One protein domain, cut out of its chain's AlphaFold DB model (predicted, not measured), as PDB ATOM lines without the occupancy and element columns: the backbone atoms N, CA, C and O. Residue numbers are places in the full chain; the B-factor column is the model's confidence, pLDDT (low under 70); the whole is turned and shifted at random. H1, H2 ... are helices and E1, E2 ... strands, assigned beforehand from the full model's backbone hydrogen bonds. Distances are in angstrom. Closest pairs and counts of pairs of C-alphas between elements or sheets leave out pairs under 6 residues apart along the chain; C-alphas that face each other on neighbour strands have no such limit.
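This is residues 50 to 143 of the 1038 residues of the protein "Hypothetical protein" of Adineta ricciae (UniProt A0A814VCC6). An elongated helical body is built from H1 on one side and the helical hairpin H2 and H3 on another, with a small two-stranded hairpin, E1 and E2, at one end of the long axis and a looped stretch with no named element, residues 50 to 68, reaching to the other end. H4 crosses near the beginning of H2, and the short H5 packs on the last residues of H1; the contacts between the helices are few. The printed part has 94 residues, with five named helices and two named strands in the order H1, E1, E2, H2, H3, H4, H5; the strands E1 and E2 form one antiparallel sheet, and the class is mostly helix. The whole is compact, with a radius of gyration of the C-alphas of 13.8 A, and spans 42 by 26 by 23 A.

Strand E1 is residues 85 to 88, 9.5 A long, and E2 is residues 91 to 94, 9.7 A long. H1, residues 69 to 81, is the longest helix at 18.1 A, and its C-alpha 69 is at (72.494, 106.391, 107.561). H2 is residues 97 to 107, 15.5 A; H3 is residues 114 to 119, 9.0 A; H4 is residues 123 to 131, 12.1 A. H5, residues 136 to 139, is 5.4 A long and ends with C-alpha 139 at (82.446, 89.700, 98.478).

E1 and E2 are a hairpin of antiparallel neighbours, with N 86 and O 93 2.8 A apart and N 91 and O 88 3.0 A apart, both within hydrogen-bond range. This hairpin is apart from H3, H4 and H5. H1 and H2 only just touch, only at their ends, with 3 pairs of C-alphas within 8 A; the closest are those of Leu 79 and Ile 104, 6.6 A. They run opposite ways at a steep tilt of 54 degrees. H2 and H3, a helical hairpin, touch at a shallow tilt of 23 degrees, opposite ways; their closest C-alphas, Arg 101 and Val 118, are 5.7 A apart. H4 is close to H2 but not clearly touching, about perpendicular at 79 degrees, with the C-alphas of Leu 97 and Tyr 126 closest at 6.8 A. H1 touches H5 with residues 79 to 81 alone; the closest C-alphas, Met 80 and Gln 137, are 4.2 A apart. In H1, H2, H3 and H4 every O i to N i+4 pair is within hydrogen-bond range; H5 is too short for such a pair.

The C-alphas farthest apart are those of Lys 64 and Gly 90, 45.8 A. The printed part has no cut, and no link between named elements is long. In residues 50 to 68, residues 61 to 62 pair antiparallel with residues 65 to 66. The mean pLDDT of the printed part is 88.9; residue 110 is under 70.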
ATOM      1  N   LYS A  50      80.562  92.355 111.976       75.31
ATOM      2  CA  LYS A  50      79.460  91.609 111.359       75.31
ATOM      3  C   LYS A  50      78.252  92.497 111.057       75.31
ATOM      4  O   LYS A  50      77.468  92.120 110.188       75.31
ATOM      5  N   ASP A  51      78.208  93.688 111.637       79.38
ATOM      6  CA  ASP A  51      77.144  94.664 111.457       79.38
ATOM      7  C   ASP A  51      77.715  95.963 110.888       79.38
ATOM      8  O   ASP A  51      78.829  96.359 111.233       79.38
ATOM      9  N   PHE A  52      76.969  96.620 110.002       78.38
ATOM     10  CA  PHE A  52      77.300  97.975 109.574       78.38
ATOM     11  C   PHE A  52      77.076  98.937 110.738       78.38
ATOM     12  O   PHE A  52      75.985  98.983 111.303       78.38
ATOM     13  N   ASP A  53      78.097  99.722 111.068       79.75
ATOM     14  CA  ASP A  53      77.910 100.904 111.900       79.75
ATOM     15  C   ASP A  53      77.238 101.989 111.045       79.75
ATOM     16  O   ASP A  53      77.711 102.300 109.948       79.75
ATOM     17  N   GLU A  54      76.139 102.560 111.542       78.19
ATOM     18  CA  GLU A  54      75.440 103.685 110.908       78.19
ATOM     19  C   GLU A  54      76.400 104.838 110.588       78.19
ATOM     20  O   GLU A  54      76.269 105.466 109.538       78.19
ATOM     21  N   ALA A  55      77.399 105.064 111.449       72.88
ATOM     22  CA  ALA A  55      78.384 106.126 111.294       72.88
ATOM     23  C   ALA A  55      79.383 105.883 110.155       72.88
ATOM     24  O   ALA A  55      79.974 106.825 109.635       72.88
ATOM     25  N   LEU A  56      79.599 104.628 109.768       80.38
ATOM     26  CA  LEU A  56      80.680 104.227 108.857       80.38
ATOM     27  C   LEU A  56      80.125 103.689 107.533       80.38
ATOM     28  O   LEU A  56      80.875 103.254 106.660       80.38
ATOM     29  N   CYS A  57      78.801 103.739 107.385       85.25
ATOM     30  CA  CYS A  57      78.093 103.354 106.184       85.25
ATOM     31  C   CYS A  57      78.426 104.314 105.022       85.25
ATOM     32  O   CYS A  57      78.421 105.535 105.217       85.25
ATOM     33  N   PRO A  58      78.700 103.802 103.805       89.38
ATOM     34  CA  PRO A  58      78.948 104.651 102.648       89.38
ATOM     35  C   PRO A  58      77.801 105.635 102.380       89.38
ATOM     36  O   PRO A  58      76.623 105.282 102.437       89.38
ATOM     37  N   LEU A  59      78.155 106.877 102.046       90.62
ATOM     38  CA  LEU A  59      77.185 107.937 101.781       90.62
ATOM     39  C   LEU A  59      76.471 107.717 100.442       90.62
ATOM     40  O   LEU A  59      77.091 107.827  99.380       90.62
ATOM     41  N   ILE A  60      75.159 107.484 100.495       91.56
ATOM     42  CA  ILE A  60      74.301 107.385  99.309       91.56
ATOM     43  C   ILE A  60      73.549 108.703  99.112       91.56
ATOM     44  O   ILE A  60      72.839 109.177 100.002       91.56
ATOM     45  N   TRP A  61      73.707 109.294  97.934       90.81
ATOM     46  CA  TRP A  61      73.018 110.503  97.509       90.81
ATOM     47  C   TRP A  61      71.789 110.155  96.679       90.81
ATOM     48  O   TRP A  61      71.879 109.431  95.688       90.81
ATOM     49  N   PHE A  62      70.646 110.720  97.048       86.69
ATOM     50  CA  PHE A  62      69.384 110.518  96.362       86.69
ATOM     51  C   PHE A  62      68.589 111.822  96.230       86.69
ATOM     52  O   PHE A  62      68.403 112.577  97.187       86.69
ATOM     53  N   GLY A  63      68.095 112.094  95.020       84.81
ATOM     54  CA  GLY A  63      67.356 113.317  94.715       84.81
ATOM     55  C   GLY A  63      68.211 114.564  94.961       84.81
ATOM     56  O   GLY A  63      69.110 114.872  94.179       84.81
ATOM     57  N   LYS A  64      67.919 115.281  96.052       82.50
ATOM     58  CA  LYS A  64      68.578 116.541  96.441       82.50
ATOM     59  C   LYS A  64      69.414 116.435  97.726       82.50
ATOM     60  O   LYS A  64      69.833 117.466  98.253       82.50
ATOM     61  N   GLY A  65      69.633 115.232  98.257       85.62
ATOM     62  CA  GLY A  65      70.357 115.066  99.514       85.62
ATOM     63  C   GLY A  65      70.892 113.663  99.752       85.62
ATOM     64  O   GLY A  65      70.686 112.750  98.960       85.62
ATOM     65  N   PHE A  66      71.594 113.487 100.867       87.38
ATOM     66  CA  PHE A  66      72.009 112.164 101.321       87.38
ATOM     67  C   PHE A  66      70.858 111.454 102.034       87.38
ATOM     68  O   PHE A  66      70.107 112.076 102.791       87.38
ATOM     69  N   ILE A  67      70.730 110.148 101.806       86.62
ATOM     70  CA  ILE A  67      69.772 109.329 102.551       86.62
ATOM     71  C   ILE A  67      70.230 109.172 104.002       86.62
ATOM     72  O   ILE A  67      71.415 109.287 104.327       86.62
ATOM     73  N   ASN A  68      69.284 108.872 104.887       83.12
ATOM     74  CA  ASN A  68      69.589 108.594 106.283       83.12
ATOM     75  C   ASN A  68      70.539 107.385 106.420       83.12
ATOM     76  O   ASN A  68      70.311 106.352 105.789       83.12
ATOM     77  N   GLY A  69      71.547 107.482 107.296       83.06
ATOM     78  CA  GLY A  69      72.494 106.391 107.561       83.06
ATOM     79  C   GLY A  69      71.814 105.070 107.939       83.06
ATOM     80  O   GLY A  69      72.224 104.019 107.464       83.06
ATOM     81  N   LYS A  70      70.696 105.104 108.677       85.31
ATOM     82  CA  LYS A  70      69.897 103.908 109.013       85.31
ATOM     83  C   LYS A  70      69.315 103.219 107.788       85.31
ATOM     84  O   LYS A  70      69.328 101.994 107.697       85.31
ATOM     85  N   ILE A  71      68.809 104.015 106.849       85.88
ATOM     86  CA  ILE A  71      68.242 103.517 105.594       85.88
ATOM     87  C   ILE A  71      69.366 102.934 104.734       85.88
ATOM     88  O   ILE A  71      69.207 101.841 104.196       85.88
ATOM     89  N   ALA A  72      70.522 103.605 104.667       88.94
ATOM     90  CA  ALA A  72      71.704 103.095 103.972       88.94
ATOM     91  C   ALA A  72      72.177 101.752 104.559       88.94
ATOM     92  O   ALA A  72      72.365 100.787 103.820       88.94
ATOM     93  N   VAL A  73      72.291 101.649 105.887       90.00
ATOM     94  CA  VAL A  73      72.650 100.403 106.582       90.00
ATOM     95  C   VAL A  73      71.661  99.288 106.260       90.00
ATOM     96  O   VAL A  73      72.083  98.211 105.839       90.00
ATOM     97  N   LYS A  74      70.357  99.554 106.395       90.19
ATOM     98  CA  LYS A  74      69.299  98.585 106.078       90.19
ATOM     99  C   LYS A  74      69.372  98.137 104.619       90.19
ATOM    100  O   LYS A  74      69.220  96.949 104.343       90.19
ATOM    101  N   PHE A  75      69.647  99.059 103.698       91.44
ATOM    102  CA  PHE A  75      69.851  98.762 102.283       91.44
ATOM    103  C   PHE A  75      71.023  97.805 102.056       91.44
ATOM    104  O   PHE A  75      70.832  96.744 101.464       91.44
ATOM    105  N   PHE A  76      72.215  98.122 102.566       92.56
ATOM    106  CA  PHE A  76      73.376  97.250 102.392       92.56
ATOM    107  C   PHE A  76      73.213  95.903 103.110       92.56
ATOM    108  O   PHE A  76      73.648  94.882 102.583       92.56
ATOM    109  N   GLN A  77      72.565  95.862 104.278       92.25
ATOM    110  CA  GLN A  77      72.223  94.610 104.966       92.25
ATOM    111  C   GLN A  77      71.305  93.738 104.112       92.25
ATOM    112  O   GLN A  77      71.642  92.590 103.831       92.25
ATOM    113  N   THR A  78      70.219  94.320 103.607       92.50
ATOM    114  CA  THR A  78      69.264  93.652 102.711       92.50
ATOM    115  C   THR A  78      69.970  93.101 101.469       92.50
ATOM    116  O   THR A  78      69.740  91.964 101.055       92.50
ATOM    117  N   LEU A  79      70.887  93.883 100.895       92.06
ATOM    118  CA  LEU A  79      71.682  93.486  99.739       92.06
ATOM    119  C   LEU A  79      72.581  92.274 100.029       92.06
ATOM    120  O   LEU A  79      72.649  91.355  99.218       92.06
ATOM    121  N   MET A  80      73.250  92.250 101.185       92.44
ATOM    122  CA  MET A  80      74.102  91.128 101.603       92.44
ATOM    123  C   MET A  80      73.308  89.876 101.993       92.44
ATOM    124  O   MET A  80      73.826  88.768 101.874       92.44
ATOM    125  N   GLU A  81      72.079  90.039 102.482       93.75
ATOM    126  CA  GLU A  81      71.195  88.938 102.885       93.75
ATOM    127  C   GLU A  81      70.422  88.337 101.706       93.75
ATOM    128  O   GLU A  81      69.969  87.193 101.782       93.75
ATOM    129  N   THR A  82      70.280  89.076 100.601       93.38
ATOM    130  CA  THR A  82      69.585  88.593  99.406       93.38
ATOM    131  C   THR A  82      70.467  87.609  98.629       93.38
ATOM    132  O   THR A  82      71.484  88.010  98.056       93.38
ATOM    133  N   PRO A  83      70.090  86.320  98.527       93.69
ATOM    134  CA  PRO A  83      70.880  85.355  97.778       93.69
ATOM    135  C   PRO A  83      70.748  85.602  96.269       93.69
ATOM    136  O   PRO A  83      69.644  85.794  95.754       93.69
ATOM    137  N   LEU A  84      71.870  85.527  95.545       92.62
ATOM    138  CA  LEU A  84      71.902  85.593  94.073       92.62
ATOM    139  C   LEU A  84      71.330  84.340  93.399       92.62
ATOM    140  O   LEU A  84      70.988  84.366  92.217       92.62
ATOM    141  N   TYR A  85      71.228  83.252  94.154       92.75
ATOM    142  CA  TYR A  85      70.735  81.973  93.682       92.75
ATOM    143  C   TYR A  85      69.472  81.571  94.442       92.75
ATOM    144  O   TYR A  85      69.347  81.804  95.643       92.75
ATOM    145  N   GLU A  86      68.544  80.930  93.744       93.44
ATOM    146  CA  GLU A  86      67.377  80.278  94.329       93.44
ATOM    147  C   GLU A  86      67.423  78.781  94.078       93.44
ATOM    148  O   GLU A  86      67.732  78.338  92.975       93.44
ATOM    149  N   GLU A  87      67.033  77.987  95.070       91.44
ATOM    150  CA  GLU A  87      66.707  76.589  94.822       91.44
ATOM    151  C   GLU A  87      65.304  76.484  94.212       91.44
ATOM    152  O   GLU A  87      64.313  76.887  94.821       91.44
ATOM    153  N   ARG A  88      65.214  75.923  93.003       91.12
ATOM    154  CA  ARG A  88      63.953  75.522  92.365       91.12
ATOM    155  C   ARG A  88      64.066  74.068  91.927       91.12
ATOM    156  O   ARG A  88      65.000  73.707  91.215       91.12
ATOM    157  N   ASP A  89      63.144  73.230  92.397       91.88
ATOM    158  CA  ASP A  89      63.093  71.791  92.093       91.88
ATOM    159  C   ASP A  89      64.408  71.037  92.392       91.88
ATOM    160  O   ASP A  89      64.831  70.154  91.645       91.88
ATOM    161  N   GLY A  90      65.095  71.415  93.477       92.06
ATOM    162  CA  GLY A  90      66.384  70.827  93.868       92.06
ATOM    163  C   GLY A  90      67.577  71.258  93.006       92.06
ATOM    164  O   GLY A  90      68.645  70.658  93.107       92.06
ATOM    165  N   LYS A  91      67.422  72.281  92.152       90.94
ATOM    166  CA  LYS A  91      68.513  72.899  91.386       90.94
ATOM    167  C   LYS A  91      68.712  74.352  91.801       90.94
ATOM    168  O   LYS A  91      67.756  75.118  91.886       90.94
ATOM    169  N   THR A  92      69.966  74.738  91.998       91.50
ATOM    170  CA  THR A  92      70.377  76.125  92.231       91.50
ATOM    171  C   THR A  92      70.309  76.902  90.914       91.50
ATOM    172  O   THR A  92      71.115  76.681  90.010       91.50
ATOM    173  N   ALA A  93      69.322  77.782  90.776       93.50
ATOM    174  CA  ALA A  93      69.139  78.667  89.634       93.50
ATOM    175  C   ALA A  93      69.631  80.077  89.980       93.50
ATOM    176  O   ALA A  93      69.281  80.627  91.022       93.50
ATOM    177  N   LEU A  94      70.439  80.670  89.101       94.00
ATOM    178  CA  LEU A  94      70.823  82.076  89.197       94.00
ATOM    179  C   LEU A  94      69.589  82.949  88.924       94.00
ATOM    180  O   LEU A  94      68.861  82.699  87.960       94.00
ATOM    181  N   LEU A  95      69.360  83.958  89.761       93.88
ATOM    182  CA  LEU A  95      68.291  84.930  89.536       93.88
ATOM    183  C   LEU A  95      68.521  85.702  88.226       93.88
ATOM    184  O   LEU A  95      69.633  85.798  87.725       93.88
ATOM    185  N   THR A  96      67.483  86.279  87.633       95.50
ATOM    186  CA  THR A  96      67.685  87.364  86.659       95.50
ATOM    187  C   THR A  96      67.941  88.678  87.398       95.50
ATOM    188  O   THR A  96      67.581  88.801  88.571       95.50
ATOM    189  N   LEU A  97      68.520  89.683  86.725       94.69
ATOM    190  CA  LEU A  97      68.676  91.018  87.315       94.69
ATOM    191  C   LEU A  97      67.329  91.555  87.824       94.69
ATOM    192  O   LEU A  97      67.232  91.978  88.969       94.69
ATOM    193  N   GLU A  98      66.268  91.428  87.025       95.50
ATOM    194  CA  GLU A  98      64.912  91.832  87.416       95.50
ATOM    195  C   GLU A  98      64.383  91.079  88.642       95.50
ATOM    196  O   GLU A  98      63.753  91.673  89.517       95.50
ATOM    197  N   GLN A  99      64.661  89.777  88.762       94.94
ATOM    198  CA  GLN A  99      64.270  89.005  89.943       94.94
ATOM    199  C   GLN A  99      65.047  89.440  91.188       94.94
ATOM    200  O   GLN A  99      64.455  89.559  92.260       94.94
ATOM    201  N   LEU A 100      66.351  89.701  91.056       92.62
ATOM    202  CA  LEU A 100      67.179  90.226  92.141       92.62
ATOM    203  C   LEU A 100      66.675  91.603  92.592       92.62
ATOM    204  O   LEU A 100      66.432  91.814  93.778       92.62
ATOM    205  N   ARG A 101      66.447  92.509  91.637       93.62
ATOM    206  CA  ARG A 101      65.895  93.849  91.866       93.62
ATOM    207  C   ARG A 101      64.535  93.783  92.560       93.62
ATOM    208  O   ARG A 101      64.329  94.456  93.570       93.62
ATOM    209  N   THR A 102      63.638  92.918  92.085       92.62
ATOM    210  CA  THR A 102      62.311  92.701  92.685       92.62
ATOM    211  C   THR A 102      62.430  92.211  94.124       92.62
ATOM    212  O   THR A 102      61.786  92.765  95.009       92.62
ATOM    213  N   LYS A 103      63.303  91.234  94.396       92.12
ATOM    214  CA  LYS A 103      63.526  90.730  95.757       92.12
ATOM    215  C   LYS A 103      64.030  91.796  96.715       92.12
ATOM    216  O   LYS A 103      63.503  91.907  97.818       92.12
ATOM    217  N   ILE A 104      65.034  92.569  96.304       89.75
ATOM    218  CA  ILE A 104      65.582  93.648  97.132       89.75
ATOM    219  C   ILE A 104      64.487  94.691  97.383       89.75
ATOM    220  O   ILE A 104      64.251  95.075  98.526       89.75
ATOM    221  N   THR A 105      63.742  95.075  96.341       89.88
ATOM    222  CA  THR A 105      62.593  95.992  96.456       89.88
ATOM    223  C   THR A 105      61.556  95.477  97.457       89.88
ATOM    224  O   THR A 105      61.060  96.235  98.292       89.88
ATOM    225  N   ASP A 106      61.244  94.181  97.405       90.12
ATOM    226  CA  ASP A 106      60.281  93.529  98.287       90.12
ATOM    227  C   ASP A 106      60.750  93.433  99.742       90.12
ATOM    228  O   ASP A 106      59.916  93.381 100.647       90.12
ATOM    229  N   GLN A 107      62.056  93.400  99.990       88.12
ATOM    230  CA  GLN A 107      62.618  93.384 101.342       88.12
ATOM    231  C   GLN A 107      62.721  94.795 101.939       88.12
ATOM    232  O   GLN A 107      62.535  94.972 103.142       88.12
ATOM    233  N   LEU A 108      62.891  95.822 101.102       86.19
ATOM    234  CA  LEU A 108      62.910  97.235 101.507       86.19
ATOM    235  C   LEU A 108      61.512  97.847 101.699       86.19
ATOM    236  O   LEU A 108      61.383  99.073 101.760       86.19
ATOM    237  N   LYS A 109      60.450  97.028 101.777       77.25
ATOM    238  CA  LYS A 109      59.062  97.485 101.972       77.25
ATOM    239  C   LYS A 109      59.007  98.571 103.059       77.25
ATOM    240  O   LYS A 109      59.453  98.327 104.176       77.25
ATOM    241  N   GLN A 110      58.406  99.719 102.710       69.06
ATOM    242  CA  GLN A 110      58.196 100.942 103.517       69.06
ATOM    243  C   GLN A 110      59.245 102.067 103.407       69.06
ATOM    244  O   GLN A 110      59.041 103.100 104.033       69.06
ATOM    245  N   GLU A 111      60.301 101.937 102.600       74.50
ATOM    246  CA  GLU A 111      61.253 103.044 102.397       74.50
ATOM    247  C   GLU A 111      60.924 103.874 101.145       74.50
ATOM    248  O   GLU A 111      60.790 103.329 100.044       74.50
ATOM    249  N   ASP A 112      60.880 105.202 101.287       72.25
ATOM    250  CA  ASP A 112      60.584 106.149 100.195       72.25
ATOM    251  C   ASP A 112      61.642 106.140  99.069       72.25
ATOM    252  O   ASP A 112      61.410 106.661  97.979       72.25
ATOM    253  N   CYS A 113      62.808 105.524  99.300       72.12
ATOM    254  CA  CYS A 113      63.941 105.499  98.365       72.12
ATOM    255  C   CYS A 113      64.133 104.153  97.636       72.12
ATOM    256  O   CYS A 113      65.121 103.984  96.921       72.12
ATOM    257  N   ARG A 114      63.228 103.179  97.819       77.62
ATOM    258  CA  ARG A 114      63.446 101.776  97.405       77.62
ATOM    259  C   ARG A 114      63.764 101.588  95.914       77.62
ATOM    260  O   ARG A 114      64.658 100.819  95.586       77.62
ATOM    261  N   GLU A 115      63.058 102.285  95.022       75.19
ATOM    262  CA  GLU A 115      63.169 102.064  93.571       75.19
ATOM    263  C   GLU A 115      64.537 102.522  93.064       75.19
ATOM    264  O   GLU A 115      65.176 101.840  92.273       75.19
ATOM    265  N   VAL A 116      65.052 103.622  93.609       75.00
ATOM    266  CA  VAL A 116      66.331 104.179  93.161       75.00
ATOM    267  C   VAL A 116      67.523 103.446  93.756       75.00
ATOM    268  O   VAL A 116      68.530 103.274  93.079       75.00
ATOM    269  N   LEU A 117      67.400 102.943  94.984       79.62
ATOM    270  CA  LEU A 117      68.430 102.095  95.584       79.62
ATOM    271  C   LEU A 117      68.663 100.812  94.777       79.62
ATOM    272  O   LEU A 117      69.784 100.318  94.695       79.62
ATOM    273  N   VAL A 118      67.611 100.294  94.150       80.81
ATOM    274  CA  VAL A 118      67.667  99.080  93.337       80.81
ATOM    275  C   VAL A 118      68.255  99.348  91.948       80.81
ATOM    276  O   VAL A 118      68.974  98.498  91.420       80.81
ATOM    277  N   GLU A 119      68.061 100.551  91.399       88.38
ATOM    278  CA  GLU A 119      68.707 100.978  90.150       88.38
ATOM    279  C   GLU A 119      70.232 101.141  90.265       88.38
ATOM    280  O   GLU A 119      70.921 101.138  89.247       88.38
ATOM    281  N   LEU A 120      70.789 101.203  91.482       89.06
ATOM    282  CA  LEU A 120      72.245 101.189  91.690       89.06
ATOM    283  C   LEU A 120      72.900  99.877  91.224       89.06
ATOM    284  O   LEU A 120      74.113  99.839  91.006       89.06
ATOM    285  N   ILE A 121      72.117  98.802  91.094       91.88
ATOM    286  CA  ILE A 121      72.554  97.512  90.554       91.88
ATOM    287  C   ILE A 121      72.261  97.520  89.055       91.88
ATOM    288  O   ILE A 121      71.188  97.094  88.620       91.88
ATOM    289  N   ASP A 122      73.197  98.039  88.269       94.38
ATOM    290  CA  ASP A 122      73.088  98.058  86.812       94.38
ATOM    291  C   ASP A 122      73.445  96.699  86.172       94.38
ATOM    292  O   ASP A 122      73.947  95.770  86.819       94.38
ATOM    293  N   GLU A 123      73.145  96.561  84.879       95.88
ATOM    294  CA  GLU A 123      73.457  95.351  84.110       95.88
ATOM    295  C   GLU A 123      74.964  95.062  84.062       95.88
ATOM    296  O   GLU A 123      75.374  93.900  84.124       95.88
ATOM    297  N   GLU A 124      75.806  96.098  83.988       96.44
ATOM    298  CA  GLU A 124      77.262  95.952  83.909       96.44
ATOM    299  C   GLU A 124      77.822  95.300  85.181       96.44
ATOM    300  O   GLU A 124      78.584  94.329  85.110       96.44
ATOM    301  N   LEU A 125      77.420  95.796  86.352       95.62
ATOM    302  CA  LEU A 125      77.750  95.224  87.648       95.62
ATOM    303  C   LEU A 125      77.253  93.785  87.741       95.62
ATOM    304  O   LEU A 125      78.012  92.902  88.140       95.62
ATOM    305  N   TYR A 126      75.998  93.540  87.360       95.06
ATOM    306  CA  TYR A 126      75.398  92.213  87.420       95.06
ATOM    307  C   TYR A 126      76.208  91.187  86.617       95.06
ATOM    308  O   TYR A 126      76.540  90.106  87.112       95.06
ATOM    309  N   HIS A 127      76.624  91.556  85.404       96.00
ATOM    310  CA  HIS A 127      77.490  90.723  84.579       96.00
ATOM    311  C   HIS A 127      78.869  90.490  85.202       96.00
ATOM    312  O   HIS A 127      79.359  89.360  85.155       96.00
ATOM    313  N   LYS A 128      79.484  91.503  85.829       96.06
ATOM    314  CA  LYS A 128      80.761  91.336  86.547       96.06
ATOM    315  C   LYS A 128      80.627  90.392  87.739       96.06
ATOM    316  O   LYS A 128      81.480  89.527  87.917       96.06
ATOM    317  N   ILE A 129      79.551  90.512  88.517       95.19
ATOM    318  CA  ILE A 129      79.269  89.632  89.659       95.19
ATOM    319  C   ILE A 129      79.197  88.173  89.196       95.19
ATOM    320  O   ILE A 129      79.872  87.321  89.767       95.19
ATOM    321  N   ILE A 130      78.461  87.883  88.117       94.94
ATOM    322  CA  ILE A 130      78.374  86.523  87.562       94.94
ATOM    323  C   ILE A 130      79.729  86.054  87.027       94.94
ATOM    324  O   ILE A 130      80.149  84.932  87.311       94.94
ATOM    325  N   HIS A 131      80.408  86.901  86.248       95.88
ATOM    326  CA  HIS A 131      81.680  86.566  85.611       95.88
ATOM    327  C   HIS A 131      82.742  86.154  86.635       95.88
ATOM    328  O   HIS A 131      83.429  85.152  86.441       95.88
ATOM    329  N   TYR A 132      82.833  86.891  87.743       95.38
ATOM    330  CA  TYR A 132      83.777  86.627  88.827       95.38
ATOM    331  C   TYR A 132      83.223  85.704  89.925       95.38
ATOM    332  O   TYR A 132      83.920  85.466  90.907       95.38
ATOM    333  N   GLN A 133      82.006  85.166  89.757       96.19
ATOM    334  CA  GLN A 133      81.322  84.297  90.728       96.19
ATOM    335  C   GLN A 133      81.212  84.923  92.129       96.19
ATOM    336  O   GLN A 133      81.386  84.249  93.143       96.19
ATOM    337  N   LEU A 134      80.946  86.227  92.177       95.69
ATOM    338  CA  LEU A 134      80.863  86.995  93.415       95.69
ATOM    339  C   LEU A 134      79.468  86.916  94.021       95.69
ATOM    340  O   LEU A 134      78.473  86.702  93.329       95.69
ATOM    341  N   THR A 135      79.389  87.171  95.322       94.56
ATOM    342  CA  THR A 135      78.118  87.380  96.026       94.56
ATOM    343  C   THR A 135      78.201  88.611  96.916       94.56
ATOM    344  O   THR A 135      79.235  88.868  97.527       94.56
ATOM    345  N   PHE A 136      77.103  89.359  97.063       92.81
ATOM    346  CA  PHE A 136      77.073  90.456  98.036       92.81
ATOM    347  C   PHE A 136      77.307  89.956  99.468       92.81
ATOM    348  O   PHE A 136      77.930  90.647 100.260       92.81
ATOM    349  N   GLN A 137      76.887  88.731  99.789       93.19
ATOM    350  CA  GLN A 137      77.075  88.146 101.116       93.19
ATOM    351  C   GLN A 137      78.553  87.980 101.515       93.19
ATOM    352  O   GLN A 137      78.899  88.180 102.680       93.19
ATOM    353  N   HIS A 138      79.418  87.582 100.576       92.81
ATOM    354  CA  HIS A 138      80.807  87.205 100.873       92.81
ATOM    355  C   HIS A 138      81.858  88.155 100.296       92.81
ATOM    356  O   HIS A 138      82.986  88.202 100.800       92.81
ATOM    357  N   ASP A 139      81.504  88.893  99.248       95.88
ATOM    358  CA  ASP A 139      82.446  89.700  98.478       95.88
ATOM    359  C   ASP A 139      82.116  91.187  98.504       95.88
ATOM    360  O   ASP A 139      82.910  91.975  98.001       95.88
ATOM    361  N   PHE A 140      81.002  91.602  99.117       95.31
ATOM    362  CA  PHE A 140      80.799  93.013  99.424       95.31
ATOM    363  C   PHE A 140      81.715  93.442 100.568       95.31
ATOM    364  O   PHE A 140      81.615  92.935 101.689       95.31
ATOM    365  N   SER A 141      82.610  94.386 100.286       93.25
ATOM    366  CA  SER A 141      83.483  94.938 101.312       93.25
ATOM    367  C   SER A 141      82.746  95.981 102.140       93.25
ATOM    368  O   SER A 141      82.175  96.935 101.612       93.25
ATOM    369  N   ARG A 142      82.808  95.814 103.461       90.75
ATOM    370  CA  ARG A 142      82.408  96.844 104.436       90.75
ATOM    371  C   ARG A 142      83.567  97.758 104.815       90.75
ATOM    372  O   ARG A 142      83.356  98.795 105.434       90.75
ATOM    373  N   ASP A 143      84.776  97.332 104.477       92.94
ATOM    374  CA  ASP A 143      86.004  98.093 104.629       92.94
ATOM    375  C   ASP A 143      86.345  98.796 103.307       92.94
ATOM    376  O   ASP A 143      85.772  98.500 102.253       92.94
TER     377      ASP A 143